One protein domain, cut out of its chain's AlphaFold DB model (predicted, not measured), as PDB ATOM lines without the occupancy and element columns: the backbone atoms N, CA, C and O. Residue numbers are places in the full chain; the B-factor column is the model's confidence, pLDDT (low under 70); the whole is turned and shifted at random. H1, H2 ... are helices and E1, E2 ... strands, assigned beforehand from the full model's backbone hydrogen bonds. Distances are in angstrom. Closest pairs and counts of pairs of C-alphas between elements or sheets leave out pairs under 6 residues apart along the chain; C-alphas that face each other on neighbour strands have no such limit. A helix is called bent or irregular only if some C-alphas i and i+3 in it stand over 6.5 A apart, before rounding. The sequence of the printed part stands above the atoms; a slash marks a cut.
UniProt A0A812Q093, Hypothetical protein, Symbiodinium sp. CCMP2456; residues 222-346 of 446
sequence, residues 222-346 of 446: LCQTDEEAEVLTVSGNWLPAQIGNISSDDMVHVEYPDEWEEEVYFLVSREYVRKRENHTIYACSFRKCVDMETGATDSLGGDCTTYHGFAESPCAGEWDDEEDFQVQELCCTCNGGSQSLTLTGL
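What this domain is: This is residues 222 to 346 of the 446 residues of the protein "Hypothetical protein" of Symbiodinium sp. CCMP2456 (UniProt A0A812Q093). With little regular structure, the domain is flat: a strongly twisted sheet, folded at E2, makes one end, a lobe of loops with H1 the other, and the pair E7 and E8 lies between. The 125 printed residues include E1 to E7, H1 and E8, in that order, mostly strand, with 46 in named elements. The sheet, E4 - E3 - E2 - E1 - E5 - E6, is antiparallel. The whole is only just compact, close to loose: radius of gyration of the C-alphas 16.1 A, spans 51 by 38 by 21 A.

How they stand to each other: Start at E2, residues 238 to 246, which bends by 70 degrees at residue 242; it is the hinge of a folded sheet, bent back into two leaves. E3, residues 251 to 255, and E4, residues 266 to 269, face E1, residues 228 to 232, E5, residues 273 to 277, and E6, residues 280 to 285. E1 to E4 form a meander, each strand the antiparallel neighbour of the one before; N 229 and O 241, and N 244 and O 253, are within hydrogen-bond range, each 2.8 A. E7, residues 287 to 290, is antiparallel to E8, residues 338 to 341, with N 288 and O 340 at 2.8 A. H1, residues 327 to 330, is not on the sheet and is too short for an O i to N i+4 pair.

Where its parts are: Find C-alpha 228, where E1 begins, at (-18.781, -25.290, 43.290). E2 runs 19.2 A and E6 15.2 A; E8 ends at C-alpha 341, (-5.098, -39.771, 47.256).

The domain as a whole: The C-alphas farthest apart, of His 279 and Glu 322, are 51.9 A apart. The printed part has no cut; the link from E7 to H1 is long, 36 residues. The model's pLDDT is under 70 at residues 258 to 263, 309 to 314, 333 to 337 and 341 to 346.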
ATOM      1  N   LEU A 222      -7.525 -29.629  46.064       92.50
ATOM      2  CA  LEU A 222      -8.376 -30.739  46.469       92.50
ATOM      3  C   LEU A 222      -9.829 -30.270  46.336       92.50
ATOM      4  O   LEU A 222     -10.219 -29.331  47.029       92.50
ATOM      5  N   CYS A 223     -10.583 -30.891  45.438       93.56
ATOM      6  CA  CYS A 223     -11.999 -30.606  45.248       93.56
ATOM      7  C   CYS A 223     -12.824 -31.639  46.016       93.56
ATOM      8  O   CYS A 223     -12.514 -32.834  45.978       93.56
ATOM      9  N   GLN A 224     -13.825 -31.170  46.755       92.19
ATOM     10  CA  GLN A 224     -14.720 -32.010  47.554       92.19
ATOM     11  C   GLN A 224     -16.103 -32.094  46.906       92.19
ATOM     12  O   GLN A 224     -16.443 -31.278  46.046       92.19
ATOM     13  N   THR A 225     -16.882 -33.094  47.307       90.69
ATOM     14  CA  THR A 225     -18.310 -33.163  46.981       90.69
ATOM     15  C   THR A 225     -19.022 -31.934  47.551       90.69
ATOM     16  O   THR A 225     -18.558 -31.326  48.517       90.69
ATOM     17  N   ASP A 226     -20.112 -31.533  46.914       91.94
ATOM     18  CA  ASP A 226     -20.909 -30.333  47.174       91.94
ATOM     19  C   ASP A 226     -20.187 -28.991  46.949       91.94
ATOM     20  O   ASP A 226     -20.793 -27.931  47.135       91.94
ATOM     21  N   GLU A 227     -18.920 -28.984  46.516       94.81
ATOM     22  CA  GLU A 227     -18.217 -27.749  46.155       94.81
ATOM     23  C   GLU A 227     -18.613 -27.246  44.759       94.81
ATOM     24  O   GLU A 227     -18.793 -28.014  43.812       94.81
ATOM     25  N   GLU A 228     -18.660 -25.921  44.602       95.62
ATOM     26  CA  GLU A 228     -18.781 -25.290  43.290       95.62
ATOM     27  C   GLU A 228     -17.488 -25.457  42.472       95.62
ATOM     28  O   GLU A 228     -16.375 -25.138  42.911       95.62
ATOM     29  N   ALA A 229     -17.648 -25.899  41.230       96.00
ATOM     30  CA  ALA A 229     -16.601 -26.057  40.240       96.00
ATOM     31  C   ALA A 229     -17.041 -25.511  38.874       96.00
ATOM     32  O   ALA A 229     -18.173 -25.090  38.654       96.00
ATOM     33  N   GLU A 230     -16.111 -25.492  37.927       95.69
ATOM     34  CA  GLU A 230     -16.395 -25.258  36.519       95.69
ATOM     35  C   GLU A 230     -16.141 -26.547  35.734       95.69
ATOM     36  O   GLU A 230     -15.071 -27.152  35.853       95.69
ATOM     37  N   VAL A 231     -17.083 -26.922  34.870       95.38
ATOM     38  CA  VAL A 231     -17.016 -28.133  34.046       95.38
ATOM     39  C   VAL A 231     -16.930 -27.771  32.568       95.38
ATOM     40  O   VAL A 231     -17.655 -26.898  32.080       95.38
ATOM     41  N   LEU A 232     -16.029 -28.426  31.833       94.31
ATOM     42  CA  LEU A 232     -15.906 -28.253  30.389       94.31
ATOM     43  C   LEU A 232     -17.013 -29.021  29.662       94.31
ATOM     44  O   LEU A 232     -17.004 -30.245  29.578       94.31
ATOM     45  N   THR A 233     -17.934 -28.283  29.060       90.12
ATOM     46  CA  THR A 233     -19.004 -28.851  28.233       90.12
ATOM     47  C   THR A 233     -18.494 -29.342  26.880       90.12
ATOM     48  O   THR A 233     -17.481 -28.869  26.359       90.12
ATOM     49  N   VAL A 234     -19.284 -30.194  26.215       84.94
ATOM     50  CA  VAL A 234     -19.055 -30.626  24.820       84.94
ATOM     51  C   VAL A 234     -18.964 -29.465  23.820       84.94
ATOM     52  O   VAL A 234     -18.361 -29.600  22.758       84.94
ATOM     53  N   SER A 235     -19.531 -28.306  24.165       86.69
ATOM     54  CA  SER A 235     -19.448 -27.082  23.361       86.69
ATOM     55  C   SER A 235     -18.109 -26.340  23.505       86.69
ATOM     56  O   SER A 235     -17.873 -25.349  22.813       86.69
ATOM     57  N   GLY A 236     -17.220 -26.812  24.386       89.62
ATOM     58  CA  GLY A 236     -15.930 -26.194  24.693       89.62
ATOM     59  C   GLY A 236     -16.017 -25.024  25.677       89.62
ATOM     60  O   GLY A 236     -15.030 -24.309  25.863       89.62
ATOM     61  N   ASN A 237     -17.179 -24.815  26.300       91.19
ATOM     62  CA  ASN A 237     -17.398 -23.774  27.301       91.19
ATOM     63  C   ASN A 237     -17.282 -24.349  28.712       91.19
ATOM     64  O   ASN A 237     -17.738 -25.463  28.956       91.19
ATOM     65  N   TRP A 238     -16.704 -23.568  29.624       93.81
ATOM     66  CA  TRP A 238     -16.676 -23.873  31.053       93.81
ATOM     67  C   TRP A 238     -17.939 -23.313  31.701       93.81
ATOM     68  O   TRP A 238     -18.150 -22.101  31.632       93.81
ATOM     69  N   LEU A 239     -18.762 -24.177  32.286       93.88
ATOM     70  CA  LEU A 239     -19.991 -23.796  32.982       93.88
ATOM     71  C   LEU A 239     -19.852 -24.049  34.486       93.88
ATOM     72  O   LEU A 239     -19.182 -25.015  34.851       93.88
ATOM     73  N   PRO A 240     -20.449 -23.203  35.343       94.50
ATOM     74  CA  PRO A 240     -20.518 -23.482  36.769       94.50
ATOM     75  C   PRO A 240     -21.352 -24.745  37.005       94.50
ATOM     76  O   PRO A 240     -22.390 -24.930  36.371       94.50
ATOM     77  N   ALA A 241     -20.879 -25.603  37.895       95.12
ATOM     78  CA  ALA A 241     -21.560 -26.809  38.337       95.12
ATOM     79  C   ALA A 241     -21.190 -27.081  39.799       95.12
ATOM     80  O   ALA A 241     -20.139 -26.645  40.267       95.12
ATOM     81  N   GLN A 242     -22.028 -27.814  40.509       95.19
ATOM     82  CA  GLN A 242     -21.715 -28.381  41.807       95.19
ATOM     83  C   GLN A 242     -21.161 -29.793  41.608       95.19
ATOM     84  O   GLN A 242     -21.639 -30.553  40.763       95.19
ATOM     85  N   ILE A 243     -20.100 -30.133  42.333       93.75
ATOM     86  CA  ILE A 243     -19.557 -31.491  42.339       93.75
ATOM     87  C   ILE A 243     -20.518 -32.350  43.160       93.75
ATOM     88  O   ILE A 243     -20.682 -32.093  44.343       93.75
ATOM     89  N   GLY A 244     -21.143 -33.352  42.551       90.06
ATOM     90  CA  GLY A 244     -21.947 -34.346  43.259       90.06
ATOM     91  C   GLY A 244     -21.047 -35.445  43.825       90.06
ATOM     92  O   GLY A 244     -20.124 -35.178  44.590       90.06
ATOM     93  N   ASN A 245     -21.278 -36.691  43.408       87.56
ATOM     94  CA  ASN A 245     -20.457 -37.847  43.777       87.56
ATOM     95  C   ASN A 245     -19.267 -38.088  42.816       87.56
ATOM     96  O   ASN A 245     -19.204 -37.551  41.711       87.56
ATOM     97  N   ILE A 246     -18.318 -38.926  43.220       85.44
ATOM     98  CA  ILE A 246     -17.177 -39.365  42.415       85.44
ATOM     99  C   ILE A 246     -17.225 -40.883  42.365       85.44
ATOM    100  O   ILE A 246     -17.176 -41.541  43.402       85.44
ATOM    101  N   SER A 247     -17.346 -41.443  41.169       79.81
ATOM    102  CA  SER A 247     -17.342 -42.889  40.990       79.81
ATOM    103  C   SER A 247     -15.921 -43.453  41.020       79.81
ATOM    104  O   SER A 247     -14.922 -42.762  40.812       79.81
ATOM    105  N   SER A 248     -15.839 -44.746  41.301       74.31
ATOM    106  CA  SER A 248     -14.617 -45.563  41.384       74.31
ATOM    107  C   SER A 248     -13.818 -45.605  40.076       74.31
ATOM    108  O   SER A 248     -12.602 -45.797  40.096       74.31
ATOM    109  N   ASP A 249     -14.466 -45.367  38.934       79.69
ATOM    110  CA  ASP A 249     -13.837 -45.232  37.616       79.69
ATOM    111  C   ASP A 249     -13.248 -43.828  37.355       79.69
ATOM    112  O   ASP A 249     -12.951 -43.477  36.211       79.69
ATOM    113  N   ASP A 250     -13.033 -43.032  38.410       83.81
ATOM    114  CA  ASP A 250     -12.505 -41.660  38.373       83.81
ATOM    115  C   ASP A 250     -13.410 -40.658  37.609       83.81
ATOM    116  O   ASP A 250     -12.949 -39.582  37.195       83.81
ATOM    117  N   MET A 251     -14.698 -40.975  37.427       88.69
ATOM    118  CA  MET A 251     -15.676 -40.050  36.847       88.69
ATOM    119  C   MET A 251     -16.327 -39.192  37.934       88.69
ATOM    120  O   MET A 251     -16.612 -39.630  39.045       88.69
ATOM    121  N   VAL A 252     -16.550 -37.921  37.613       91.31
ATOM    122  CA  VAL A 252     -17.136 -36.937  38.520       91.31
ATOM    123  C   VAL A 252     -18.572 -36.700  38.091       91.31
ATOM    124  O   VAL A 252     -18.833 -36.313  36.950       91.31
ATOM    125  N   HIS A 253     -19.498 -36.929  39.007       91.44
ATOM    126  CA  HIS A 253     -20.884 -36.527  38.873       91.44
ATOM    127  C   HIS A 253     -20.974 -35.024  39.100       91.44
ATOM    128  O   HIS A 253     -20.466 -34.509  40.097       91.44
ATOM    129  N   VAL A 254     -21.581 -34.306  38.165       93.38
ATOM    130  CA  VAL A 254     -21.727 -32.854  38.266       93.38
ATOM    131  C   VAL A 254     -23.181 -32.453  38.087       93.38
ATOM    132  O   VAL A 254     -23.884 -32.975  37.219       93.38
ATOM    133  N   GLU A 255     -23.601 -31.506  38.911       92.94
ATOM    134  CA  GLU A 255     -24.951 -30.963  38.965       92.94
ATOM    135  C   GLU A 255     -24.913 -29.512  38.495       92.94
ATOM    136  O   GLU A 255     -24.109 -28.711  38.966       92.94
ATOM    137  N   TYR A 256     -25.744 -29.157  37.521       92.00
ATOM    138  CA  TYR A 256     -25.802 -27.787  37.021       92.00
ATOM    139  C   TYR A 256     -26.918 -27.041  37.756       92.00
ATOM    140  O   TYR A 256     -28.069 -27.442  37.615       92.00
ATOM    141  N   PRO A 257     -26.622 -25.964  38.508       87.25
ATOM    142  CA  PRO A 257     -27.650 -25.231  39.239       87.25
ATOM    143  C   PRO A 257     -28.666 -24.581  38.277       87.25
ATOM    144  O   PRO A 257     -28.342 -23.653  37.537       87.25
ATOM    145  N   ASP A 258     -29.886 -25.120  38.284       68.00
ATOM    146  CA  ASP A 258     -31.205 -24.517  38.018       68.00
ATOM    147  C   ASP A 258     -31.509 -23.736  36.719       68.00
ATOM    148  O   ASP A 258     -32.616 -23.214  36.586       68.00
ATOM    149  N   GLU A 259     -30.638 -23.682  35.708       62.84
ATOM    150  CA  GLU A 259     -31.030 -23.113  34.390       62.84
ATOM    151  C   GLU A 259     -31.400 -24.151  33.320       62.84
ATOM    152  O   GLU A 259     -31.829 -23.793  32.219       62.84
ATOM    153  N   TRP A 260     -31.301 -25.438  33.638       63.22
ATOM    154  CA  TRP A 260     -31.725 -26.525  32.762       63.22
ATOM    155  C   TRP A 260     -32.783 -27.312  33.539       63.22
ATOM    156  O   TRP A 260     -32.433 -28.058  34.437       63.22
ATOM    157  N   GLU A 261     -34.072 -27.082  33.253       53.75
ATOM    158  CA  GLU A 261     -35.250 -27.585  34.007       53.75
ATOM    159  C   GLU A 261     -35.376 -29.124  34.118       53.75
ATOM    160  O   GLU A 261     -36.371 -29.636  34.624       53.75
ATOM    161  N   GLU A 262     -34.378 -29.880  33.675       68.25
ATOM    162  CA  GLU A 262     -34.253 -31.306  33.935       68.25
ATOM    163  C   GLU A 262     -32.946 -31.502  34.708       68.25
ATOM    164  O   GLU A 262     -31.889 -31.094  34.225       68.25
ATOM    165  N   GLU A 263     -33.020 -32.103  35.903       58.38
ATOM    166  CA  GLU A 263     -31.871 -32.586  36.683       58.38
ATOM    167  C   GLU A 263     -31.114 -33.637  35.858       58.38
ATOM    168  O   GLU A 263     -31.256 -34.849  36.025       58.38
ATOM    169  N   VAL A 264     -30.350 -33.181  34.870       71.12
ATOM    170  CA  VAL A 264     -29.515 -34.048  34.059       71.12
ATOM    171  C   VAL A 264     -28.176 -34.107  34.753       71.12
ATOM    172  O   VAL A 264     -27.328 -33.223  34.624       71.12
ATOM    173  N   TYR A 265     -28.001 -35.176  35.506       72.44
ATOM    174  CA  TYR A 265     -26.711 -35.562  36.020       72.44
ATOM    175  C   TYR A 265     -25.780 -35.937  34.868       72.44
ATOM    176  O   TYR A 265     -26.123 -36.751  34.003       72.44
ATOM    177  N   PHE A 266     -24.583 -35.350  34.849       86.62
ATOM    178  CA  PHE A 266     -23.557 -35.700  33.873       86.62
ATOM    179  C   PHE A 266     -22.354 -36.314  34.575       86.62
ATOM    180  O   PHE A 266     -21.801 -35.739  35.508       86.62
ATOM    181  N   LEU A 267     -21.918 -37.466  34.072       91.25
ATOM    182  CA  LEU A 267     -20.631 -38.055  34.416       91.25
ATOM    183  C   LEU A 267     -19.568 -37.453  33.498       91.25
ATOM    184  O   LEU A 267     -19.638 -37.588  32.272       91.25
ATOM    185  N   VAL A 268     -18.578 -36.781  34.079       93.38
ATOM    186  CA  VAL A 268     -17.461 -36.179  33.344       93.38
ATOM    187  C   VAL A 268     -16.127 -36.693  33.869       93.38
ATOM    188  O   VAL A 268     -15.954 -36.906  35.063       93.38
ATOM    189  N   SER A 269     -15.151 -36.870  32.977       93.25
ATOM    190  CA  SER A 269     -13.776 -37.164  33.398       93.25
ATOM    191  C   SER A 269     -13.242 -36.013  34.255       93.25
ATOM    192  O   SER A 269     -13.457 -34.841  33.928       93.25
ATOM    193  N   ARG A 270     -12.503 -36.327  35.325       91.62
ATOM    194  CA  ARG A 270     -11.910 -35.343  36.252       91.62
ATOM    195  C   ARG A 270     -11.102 -34.234  35.575       91.62
ATOM    196  O   ARG A 270     -11.011 -33.127  36.092       91.62
ATOM    197  N   GLU A 271     -10.521 -34.507  34.407       92.06
ATOM    198  CA  GLU A 271      -9.745 -33.529  33.630       92.06
ATOM    199  C   GLU A 271     -10.603 -32.403  33.030       92.06
ATOM    200  O   GLU A 271     -10.082 -31.358  32.629       92.06
ATOM    201  N   TYR A 272     -11.919 -32.602  33.001       94.94
ATOM    202  CA  TYR A 272     -12.910 -31.613  32.605       94.94
ATOM    203  C   TYR A 272     -13.474 -30.826  33.783       94.94
ATOM    204  O   TYR A 272     -14.339 -29.987  33.553       94.94
ATOM    205  N   VAL A 273     -12.978 -31.041  35.005       95.31
ATOM    206  CA  VAL A 273     -13.409 -30.313  36.202       95.31
ATOM    207  C   VAL A 273     -12.271 -29.444  36.723       95.31
ATOM    208  O   VAL A 273     -11.116 -29.867  36.842       95.31
ATOM    209  N   ARG A 274     -12.581 -28.187  37.032       95.25
ATOM    210  CA  ARG A 274     -11.620 -27.244  37.607       95.25
ATOM    211  C   ARG A 274     -12.285 -26.361  38.650       95.25
ATOM    212  O   ARG A 274     -13.454 -26.023  38.518       95.25
ATOM    213  N   LYS A 275     -11.519 -25.902  39.630       95.38
ATOM    214  CA  LYS A 275     -11.981 -24.964  40.656       95.38
ATOM    215  C   LYS A 275     -11.482 -23.559  40.348       95.38
ATOM    216  O   LYS A 275     -10.351 -23.383  39.881       95.38
ATOM    217  N   ARG A 276     -12.296 -22.538  40.610       92.88
ATOM    218  CA  ARG A 276     -11.867 -21.137  40.529       92.88
ATOM    219  C   ARG A 276     -11.964 -20.491  41.903       92.88
ATOM    220  O   ARG A 276     -13.050 -20.169  42.355       92.88
ATOM    221  N   GLU A 277     -10.820 -20.192  42.509       91.75
ATOM    222  CA  GLU A 277     -10.762 -19.439  43.766       91.75
ATOM    223  C   GLU A 277      -9.983 -18.143  43.551       91.75
ATOM    224  O   GLU A 277      -8.870 -18.150  43.019       91.75
ATOM    225  N   ASN A 278     -10.555 -17.003  43.948       92.19
ATOM    226  CA  ASN A 278      -9.901 -15.691  43.860       92.19
ATOM    227  C   ASN A 278      -9.296 -15.391  42.469       92.19
ATOM    228  O   ASN A 278      -8.169 -14.910  42.362       92.19
ATOM    229  N   HIS A 279     -10.037 -15.683  41.392       85.69
ATOM    230  CA  HIS A 279      -9.606 -15.554  39.985       85.69
ATOM    231  C   HIS A 279      -8.461 -16.480  39.547       85.69
ATOM    232  O   HIS A 279      -8.044 -16.437  38.388       85.69
ATOM    233  N   THR A 280      -7.967 -17.330  40.439       85.81
ATOM    234  CA  THR A 280      -6.997 -18.367  40.115       85.81
ATOM    235  C   THR A 280      -7.742 -19.630  39.703       85.81
ATOM    236  O   THR A 280      -8.717 -20.013  40.341       85.81
ATOM    237  N   ILE A 281      -7.284 -20.259  38.623       89.06
ATOM    238  CA  ILE A 281      -7.818 -21.534  38.147       89.06
ATOM    239  C   ILE A 281      -6.962 -22.657  38.721       89.06
ATOM    240  O   ILE A 281      -5.736 -22.628  38.581       89.06
ATOM    241  N   TYR A 282      -7.626 -23.636  39.317       92.19
ATOM    242  CA  TYR A 282      -7.030 -24.844  39.850       92.19
ATOM    243  C   TYR A 282      -7.584 -26.059  39.109       92.19
ATOM    244  O   TYR A 282      -8.789 -26.155  38.896       92.19
ATOM    245  N   ALA A 283      -6.721 -26.990  38.719       91.31
ATOM    246  CA  ALA A 283      -7.164 -28.325  38.347       91.31
ATOM    247  C   ALA A 283      -7.672 -29.029  39.609       91.31
ATOM    248  O   ALA A 283      -7.021 -28.959  40.656       91.31
ATOM    249  N   CYS A 284      -8.819 -29.692  39.508       93.31
ATOM    250  CA  CYS A 284      -9.321 -30.481  40.617       93.31
ATOM    251  C   CYS A 284      -8.524 -31.782  40.739       93.31
ATOM    252  O   CYS A 284      -8.407 -32.552  39.786       93.31
ATOM    253  N   SER A 285      -7.973 -32.020  41.924       91.44
ATOM    254  CA  SER A 285      -7.607 -33.354  42.380       91.44
ATOM    255  C   SER A 285      -8.715 -33.839  43.296       91.44
ATOM    256  O   SER A 285      -9.198 -33.105  44.158       91.44
ATOM    257  N   PHE A 286      -9.121 -35.074  43.066       88.38
ATOM    258  CA  PHE A 286     -10.157 -35.742  43.823       88.38
ATOM    259  C   PHE A 286      -9.528 -36.874  44.617       88.38
ATOM    260  O   PHE A 286      -8.511 -37.442  44.204       88.38
ATOM    261  N   ARG A 287     -10.138 -37.214  45.750       84.50
ATOM    262  CA  ARG A 287      -9.817 -38.470  46.423       84.50
ATOM    263  C   ARG A 287     -10.392 -39.589  45.569       84.50
ATOM    264  O   ARG A 287     -11.567 -39.544  45.220       84.50
ATOM    265  N   LYS A 288      -9.550 -40.544  45.202       79.62
ATOM    266  CA  LYS A 288      -9.974 -41.746  44.506       79.62
ATOM    267  C   LYS A 288     -10.580 -42.674  45.539       79.62
ATOM    268  O   LYS A 288      -9.939 -42.983  46.540       79.62
ATOM    269  N   CYS A 289     -11.817 -43.075  45.313       75.69
ATOM    270  CA  CYS A 289     -12.414 -44.127  46.110       75.69
ATOM    271  C   CYS A 289     -11.870 -45.460  45.575       75.69
ATOM    272  O   CYS A 289     -11.824 -45.671  44.362       75.69
ATOM    273  N   VAL A 290     -11.390 -46.313  46.473       82.06
ATOM    274  CA  VAL A 290     -10.895 -47.650  46.146       82.06
ATOM    275  C   VAL A 290     -11.827 -48.654  46.803       82.06
ATOM    276  O   VAL A 290     -12.045 -48.592  48.020       82.06
ATOM    277  N   ASP A 291     -12.365 -49.544  45.977       83.31
ATOM    278  CA  ASP A 291     -13.218 -50.646  46.408       83.31
ATOM    279  C   ASP A 291     -12.439 -51.556  47.385       83.31
ATOM    280  O   ASP A 291     -11.220 -51.734  47.266       83.31
ATOM    281  N   MET A 292     -13.120 -52.056  48.419       84.75
ATOM    282  CA  MET A 292     -12.515 -52.842  49.508       84.75
ATOM    283  C   MET A 292     -12.947 -54.309  49.505       84.75
ATOM    284  O   MET A 292     -12.648 -55.036  50.449       84.75
ATOM    285  N   GLU A 293     -13.633 -54.774  48.464       85.00
ATOM    286  CA  GLU A 293     -14.202 -56.116  48.393       85.00
ATOM    287  C   GLU A 293     -13.150 -57.221  48.453       85.00
ATOM    288  O   GLU A 293     -13.436 -58.322  48.902       85.00
ATOM    289  N   THR A 294     -11.899 -56.964  48.059       87.44
ATOM    290  CA  THR A 294     -10.796 -57.952  48.105       87.44
ATOM    291  C   THR A 294     -11.129 -59.315  47.464       87.44
ATOM    292  O   THR A 294     -10.506 -60.330  47.775       87.44
ATOM    293  N   GLY A 295     -12.073 -59.334  46.516       87.56
ATOM    294  CA  GLY A 295     -12.567 -60.536  45.841       87.56
ATOM    295  C   GLY A 295     -13.841 -61.149  46.431       87.56
ATOM    296  O   GLY A 295     -14.284 -62.169  45.905       87.56
ATOM    297  N   ALA A 296     -14.421 -60.554  47.475       90.81
ATOM    298  CA  ALA A 296     -15.784 -60.842  47.910       90.81
ATOM    299  C   ALA A 296     -16.787 -60.402  46.828       90.81
ATOM    300  O   ALA A 296     -16.529 -59.471  46.060       90.81
ATOM    301  N   THR A 297     -17.913 -61.102  46.743       92.94
ATOM    302  CA  THR A 297     -18.963 -60.865  45.745       92.94
ATOM    303  C   THR A 297     -20.320 -60.981  46.408       92.94
ATOM    304  O   THR A 297     -20.471 -61.813  47.292       92.94
ATOM    305  N   ASP A 298     -21.314 -60.250  45.916       91.25
ATOM    306  CA  ASP A 298     -22.693 -60.335  46.386       91.25
ATOM    307  C   ASP A 298     -23.298 -61.750  46.283       91.25
ATOM    308  O   ASP A 298     -22.753 -62.679  45.675       91.25
ATOM    309  N   SER A 299     -24.509 -61.900  46.820       91.06
ATOM    310  CA  SER A 299     -25.277 -63.154  46.781       91.06
ATOM    311  C   SER A 299     -25.580 -63.700  45.368       91.06
ATOM    312  O   SER A 299     -25.940 -64.874  45.220       91.06
ATOM    313  N   LEU A 300     -25.428 -62.887  44.318       91.69
ATOM    314  CA  LEU A 300     -25.545 -63.252  42.903       91.69
ATOM    315  C   LEU A 300     -24.185 -63.452  42.203       91.69
ATOM    316  O   LEU A 300     -24.162 -63.848  41.032       91.69
ATOM    317  N   GLY A 301     -23.070 -63.240  42.902       92.75
ATOM    318  CA  GLY A 301     -21.709 -63.311  42.376       92.75
ATOM    319  C   GLY A 301     -21.224 -62.041  41.667       92.75
ATOM    320  O   GLY A 301     -20.278 -62.126  40.883       92.75
ATOM    321  N   GLY A 302     -21.873 -60.895  41.878       89.88
ATOM    322  CA  GLY A 302     -21.436 -59.579  41.411       89.88
ATOM    323  C   GLY A 302     -20.400 -58.945  42.342       89.88
ATOM    324  O   GLY A 302     -20.515 -59.000  43.561       89.88
ATOM    325  N   ASP A 303     -19.360 -58.348  41.767       90.25
ATOM    326  CA  ASP A 303     -18.354 -57.563  42.494       90.25
ATOM    327  C   ASP A 303     -18.731 -56.069  42.536       90.25
ATOM    328  O   ASP A 303     -19.771 -55.662  41.999       90.25
ATOM    329  N   CYS A 304     -17.873 -55.224  43.121       86.38
ATOM    330  CA  CYS A 304     -18.115 -53.782  43.197       86.38
ATOM    331  C   CYS A 304     -18.324 -53.121  41.833       86.38
ATOM    332  O   CYS A 304     -19.087 -52.159  41.741       86.38
ATOM    333  N   THR A 305     -17.761 -53.671  40.750       84.88
ATOM    334  CA  THR A 305     -17.937 -53.118  39.397       84.88
ATOM    335  C   THR A 305     -19.383 -53.177  38.913       84.88
ATOM    336  O   THR A 305     -19.800 -52.354  38.097       84.88
ATOM    337  N   THR A 306     -20.179 -54.093  39.468       83.44
ATOM    338  CA  THR A 306     -21.620 -54.216  39.195       83.44
ATOM    339  C   THR A 306     -22.409 -53.016  39.728       83.44
ATOM    340  O   THR A 306     -23.468 -52.676  39.199       83.44
ATOM    341  N   TYR A 307     -21.870 -52.348  40.748       78.00
ATOM    342  CA  TYR A 307     -22.520 -51.283  41.507       78.00
ATOM    343  C   TYR A 307     -22.048 -49.879  41.114       78.00
ATOM    344  O   TYR A 307     -22.623 -48.881  41.557       78.00
ATOM    345  N   HIS A 308     -21.034 -49.776  40.253       74.12
ATOM    346  CA  HIS A 308     -20.489 -48.499  39.800       74.12
ATOM    347  C   HIS A 308     -21.528 -47.706  38.982       74.12
ATOM    348  O   HIS A 308     -22.110 -48.210  38.022       74.12
ATOM    349  N   GLY A 309     -21.740 -46.434  39.337       63.69
ATOM    350  CA  GLY A 309     -22.555 -45.492  38.553       63.69
ATOM    351  C   GLY A 309     -24.038 -45.394  38.930       63.69
ATOM    352  O   GLY A 309     -24.772 -44.649  38.281       63.69
ATOM    353  N   PHE A 310     -24.490 -46.084  39.978       65.38
ATOM    354  CA  PHE A 310     -25.843 -45.910  40.504       65.38
ATOM    355  C   PHE A 310     -25.836 -44.982  41.723       65.38
ATOM    356  O   PHE A 310     -25.250 -45.306  42.750       65.38
ATOM    357  N   ALA A 311     -26.500 -43.829  41.605       56.84
ATOM    358  CA  ALA A 311     -26.455 -42.776  42.621       56.84
ATOM    359  C   ALA A 311     -27.127 -43.157  43.955       56.84
ATOM    360  O   ALA A 311     -26.687 -42.681  44.996       56.84
ATOM    361  N   GLU A 312     -28.165 -44.007  43.947       59.28
ATOM    362  CA  GLU A 312     -28.979 -44.223  45.160       59.28
ATOM    363  C   GLU A 312     -29.482 -45.662  45.380       59.28
ATOM    364  O   GLU A 312     -29.585 -46.103  46.520       59.28
ATOM    365  N   SER A 313     -29.806 -46.423  44.327       58.62
ATOM    366  CA  SER A 313     -30.638 -47.629  44.507       58.62
ATOM    367  C   SER A 313     -29.913 -48.901  44.966       58.62
ATOM    368  O   SER A 313     -30.467 -49.584  45.825       58.62
ATOM    369  N   PRO A 314     -28.746 -49.300  44.428       64.19
ATOM    370  CA  PRO A 314     -28.206 -50.619  44.748       64.19
ATOM    371  C   PRO A 314     -27.264 -50.601  45.963       64.19
ATOM    372  O   PRO A 314     -26.902 -51.654  46.467       64.19
ATOM    373  N   CYS A 315     -26.947 -49.413  46.487       72.56
ATOM    374  CA  CYS A 315     -26.173 -49.219  47.714       72.56
ATOM    375  C   CYS A 315     -26.966 -49.426  49.013       72.56
ATOM    376  O   CYS A 315     -26.423 -49.244  50.096       72.56
ATOM    377  N   ALA A 316     -28.249 -49.785  48.919       74.62
ATOM    378  CA  ALA A 316     -29.140 -49.968  50.065       74.62
ATOM    379  C   ALA A 316     -29.080 -51.380  50.690       74.62
ATOM    380  O   ALA A 316     -29.951 -51.728  51.486       74.62
ATOM    381  N   GLY A 317     -28.090 -52.194  50.310       76.81
ATOM    382  CA  GLY A 317     -27.849 -53.522  50.882       76.81
ATOM    383  C   GLY A 317     -28.794 -54.629  50.405       76.81
ATOM    384  O   GLY A 317     -28.854 -55.697  51.001       76.81
ATOM    385  N   GLU A 318     -29.550 -54.409  49.323       81.88
ATOM    386  CA  GLU A 318     -30.465 -55.429  48.769       81.88
ATOM    387  C   GLU A 318     -29.725 -56.686  48.277       81.88
ATOM    388  O   GLU A 318     -30.309 -57.768  48.202       81.88
ATOM    389  N   TRP A 319     -28.438 -56.539  47.976       83.25
ATOM    390  CA  TRP A 319     -27.592 -57.584  47.412       83.25
ATOM    391  C   TRP A 319     -26.479 -58.024  48.357       83.25
ATOM    392  O   TRP A 319     -25.669 -58.861  47.969       83.25
ATOM    393  N   ASP A 320     -26.454 -57.509  49.586       86.25
ATOM    394  CA  ASP A 320     -25.482 -57.945  50.584       86.25
ATOM    395  C   ASP A 320     -25.562 -59.468  50.751       86.25
ATOM    396  O   ASP A 320     -26.651 -60.060  50.730       86.25
ATOM    397  N   ASP A 321     -24.411 -60.115  50.882       84.19
ATOM    398  CA  ASP A 321     -24.396 -61.494  51.345       84.19
ATOM    399  C   ASP A 321     -24.406 -61.542  52.881       84.19
ATOM    400  O   ASP A 321     -24.243 -60.540  53.579       84.19
ATOM    401  N   GLU A 322     -24.686 -62.721  53.435       78.69
ATOM    402  CA  GLU A 322     -24.781 -62.875  54.887       78.69
ATOM    403  C   GLU A 322     -23.404 -62.914  55.584       78.69
ATOM    404  O   GLU A 322     -23.363 -62.970  56.816       78.69
ATOM    405  N   GLU A 323     -22.285 -62.931  54.847       85.81
ATOM    406  CA  GLU A 323     -20.983 -63.347  55.382       85.81
ATOM    407  C   GLU A 323     -19.885 -62.280  55.272       85.81
ATOM    408  O   GLU A 323     -19.292 -61.936  56.300       85.81
ATOM    409  N   ASP A 324     -19.581 -61.768  54.080       86.12
ATOM    410  CA  ASP A 324     -18.392 -60.944  53.835       86.12
ATOM    411  C   ASP A 324     -18.527 -59.861  52.752       86.12
ATOM    412  O   ASP A 324     -17.581 -59.093  52.565       86.12
ATOM    413  N   PHE A 325     -19.691 -59.710  52.114       89.06
ATOM    414  CA  PHE A 325     -19.953 -58.676  51.118       89.06
ATOM    415  C   PHE A 325     -21.121 -57.770  51.514       89.06
ATOM    416  O   PHE A 325     -22.290 -58.082  51.288       89.06
ATOM    417  N   GLN A 326     -20.791 -56.599  52.060       89.00
ATOM    418  CA  GLN A 326     -21.748 -55.510  52.254       89.00
ATOM    419  C   GLN A 326     -21.471 -54.416  51.230       89.00
ATOM    420  O   GLN A 326     -20.453 -53.724  51.302       89.00
ATOM    421  N   VAL A 327     -22.383 -54.236  50.276       86.81
ATOM    422  CA  VAL A 327     -22.261 -53.282  49.163       86.81
ATOM    423  C   VAL A 327     -22.030 -51.869  49.700       86.81
ATOM    424  O   VAL A 327     -21.174 -51.136  49.195       86.81
ATOM    425  N   GLN A 328     -22.745 -51.511  50.772       83.25
ATOM    426  CA  GLN A 328     -22.605 -50.218  51.433       83.25
ATOM    427  C   GLN A 328     -21.263 -50.048  52.154       83.25
ATOM    428  O   GLN A 328     -20.876 -48.915  52.371       83.25
ATOM    429  N   GLU A 329     -20.547 -51.110  52.531       84.88
ATOM    430  CA  GLU A 329     -19.257 -50.998  53.231       84.88
ATOM    431  C   GLU A 329     -18.049 -51.181  52.307       84.88
ATOM    432  O   GLU A 329     -16.976 -50.663  52.624       84.88
ATOM    433  N   LEU A 330     -18.214 -51.892  51.182       83.94
ATOM    434  CA  LEU A 330     -17.111 -52.314  50.309       83.94
ATOM    435  C   LEU A 330     -17.089 -51.660  48.920       83.94
ATOM    436  O   LEU A 330     -16.000 -51.511  48.362       83.94
ATOM    437  N   CYS A 331     -18.249 -51.268  48.374       80.75
ATOM    438  CA  CYS A 331     -18.377 -50.850  46.973       80.75
ATOM    439  C   CYS A 331     -18.953 -49.446  46.753       80.75
ATOM    440  O   CYS A 331     -18.705 -48.822  45.721       80.75
ATOM    441  N   CYS A 332     -19.773 -48.938  47.673       72.75
ATOM    442  CA  CYS A 332     -20.490 -47.683  47.462       72.75
ATOM    443  C   CYS A 332     -19.582 -46.481  47.686       72.75
ATOM    444  O   CYS A 332     -19.202 -46.145  48.810       72.75
ATOM    445  N   THR A 333     -19.202 -45.833  46.585       63.06
ATOM    446  CA  THR A 333     -18.060 -44.924  46.572       63.06
ATOM    447  C   THR A 333     -18.162 -43.789  47.593       63.06
ATOM    448  O   THR A 333     -19.095 -42.990  47.604       63.06
ATOM    449  N   CYS A 334     -17.144 -43.775  48.459       58.38
ATOM    450  CA  CYS A 334     -16.833 -42.859  49.554       58.38
ATOM    451  C   CYS A 334     -17.888 -42.669  50.665       58.38
ATOM    452  O   CYS A 334     -17.784 -41.722  51.446       58.38
ATOM    453  N   ASN A 335     -18.784 -43.651  50.820       59.91
ATOM    454  CA  ASN A 335     -19.429 -44.023  52.089       59.91
ATOM    455  C   ASN A 335     -19.605 -45.557  52.177       59.91
ATOM    456  O   ASN A 335     -20.653 -46.045  52.585       59.91
ATOM    457  N   GLY A 336     -18.548 -46.266  51.757       64.06
ATOM    458  CA  GLY A 336     -18.480 -47.717  51.583       64.06
ATOM    459  C   GLY A 336     -17.212 -48.211  50.897       64.06
ATOM    460  O   GLY A 336     -17.252 -49.184  50.176       64.06
ATOM    461  N   GLY A 337     -16.102 -47.486  51.006       69.25
ATOM    462  CA  GLY A 337     -14.840 -47.784  50.323       69.25
ATOM    463  C   GLY A 337     -13.719 -46.943  50.932       69.25
ATOM    464  O   GLY A 337     -14.000 -45.972  51.643       69.25
ATOM    465  N   SER A 338     -12.453 -47.280  50.671       76.00
ATOM    466  CA  SER A 338     -11.317 -46.518  51.217       76.00
ATOM    467  C   SER A 338     -11.009 -45.286  50.363       76.00
ATOM    468  O   SER A 338     -11.161 -45.295  49.139       76.00
ATOM    469  N   GLN A 339     -10.576 -44.195  50.999       76.19
ATOM    470  CA  GLN A 339     -10.141 -42.994  50.282       76.19
ATOM    471  C   GLN A 339      -8.632 -43.063  50.021       76.19
ATOM    472  O   GLN A 339      -7.816 -42.978  50.940       76.19
ATOM    473  N   SER A 340      -8.252 -43.150  48.751       73.12
ATOM    474  CA  SER A 340      -6.878 -43.003  48.274       73.12
ATOM    475  C   SER A 340      -6.667 -41.609  47.683       73.12
ATOM    476  O   SER A 340      -7.559 -41.008  47.078       73.12
ATOM    477  N   LEU A 341      -5.472 -41.050  47.857       61.28
ATOM    478  CA  LEU A 341      -5.098 -39.771  47.256       61.28
ATOM    479  C   LEU A 341      -4.327 -40.039  45.966       61.28
ATOM    480  O   LEU A 341      -3.119 -40.270  45.983       61.28
ATOM    481  N   THR A 342      -5.010 -39.946  44.828       56.91
ATOM    482  CA  THR A 342      -4.331 -39.963  43.532       56.91
ATOM    483  C   THR A 342      -3.676 -38.604  43.314       56.91
ATOM    484  O   THR A 342      -4.344 -37.617  43.001       56.91
ATOM    485  N   LEU A 343      -2.351 -38.527  43.470       54.06
ATOM    486  CA  LEU A 343      -1.587 -37.333  43.106       54.06
ATOM    487  C   LEU A 343      -1.578 -37.174  41.574       54.06
ATOM    488  O   LEU A 343      -0.659 -37.604  40.871       54.06
ATOM    489  N   THR A 344      -2.609 -36.527  41.032       45.16
ATOM    490  CA  THR A 344      -2.713 -36.146  39.619       45.16
ATOM    491  C   THR A 344      -1.704 -35.045  39.288       45.16
ATOM    492  O   THR A 344      -2.012 -33.863  39.217       45.16
ATOM    493  N   GLY A 345      -0.455 -35.451  39.094       39.38
ATOM    494  CA  GLY A 345       0.669 -34.586  38.720       39.38
ATOM    495  C   GLY A 345       1.934 -35.362  38.348       39.38
ATOM    496  O   GLY A 345       2.805 -34.826  37.667       39.38
ATOM    497  N   LEU A 346       2.000 -36.644  38.717       37.19
ATOM    498  CA  LEU A 346       3.074 -37.583  38.391       37.19
ATOM    499  C   LEU A 346       2.506 -38.724  37.539       37.19
ATOM    500  O   LEU A 346       2.438 -39.861  37.991       37.19
TER     501      LEU A 346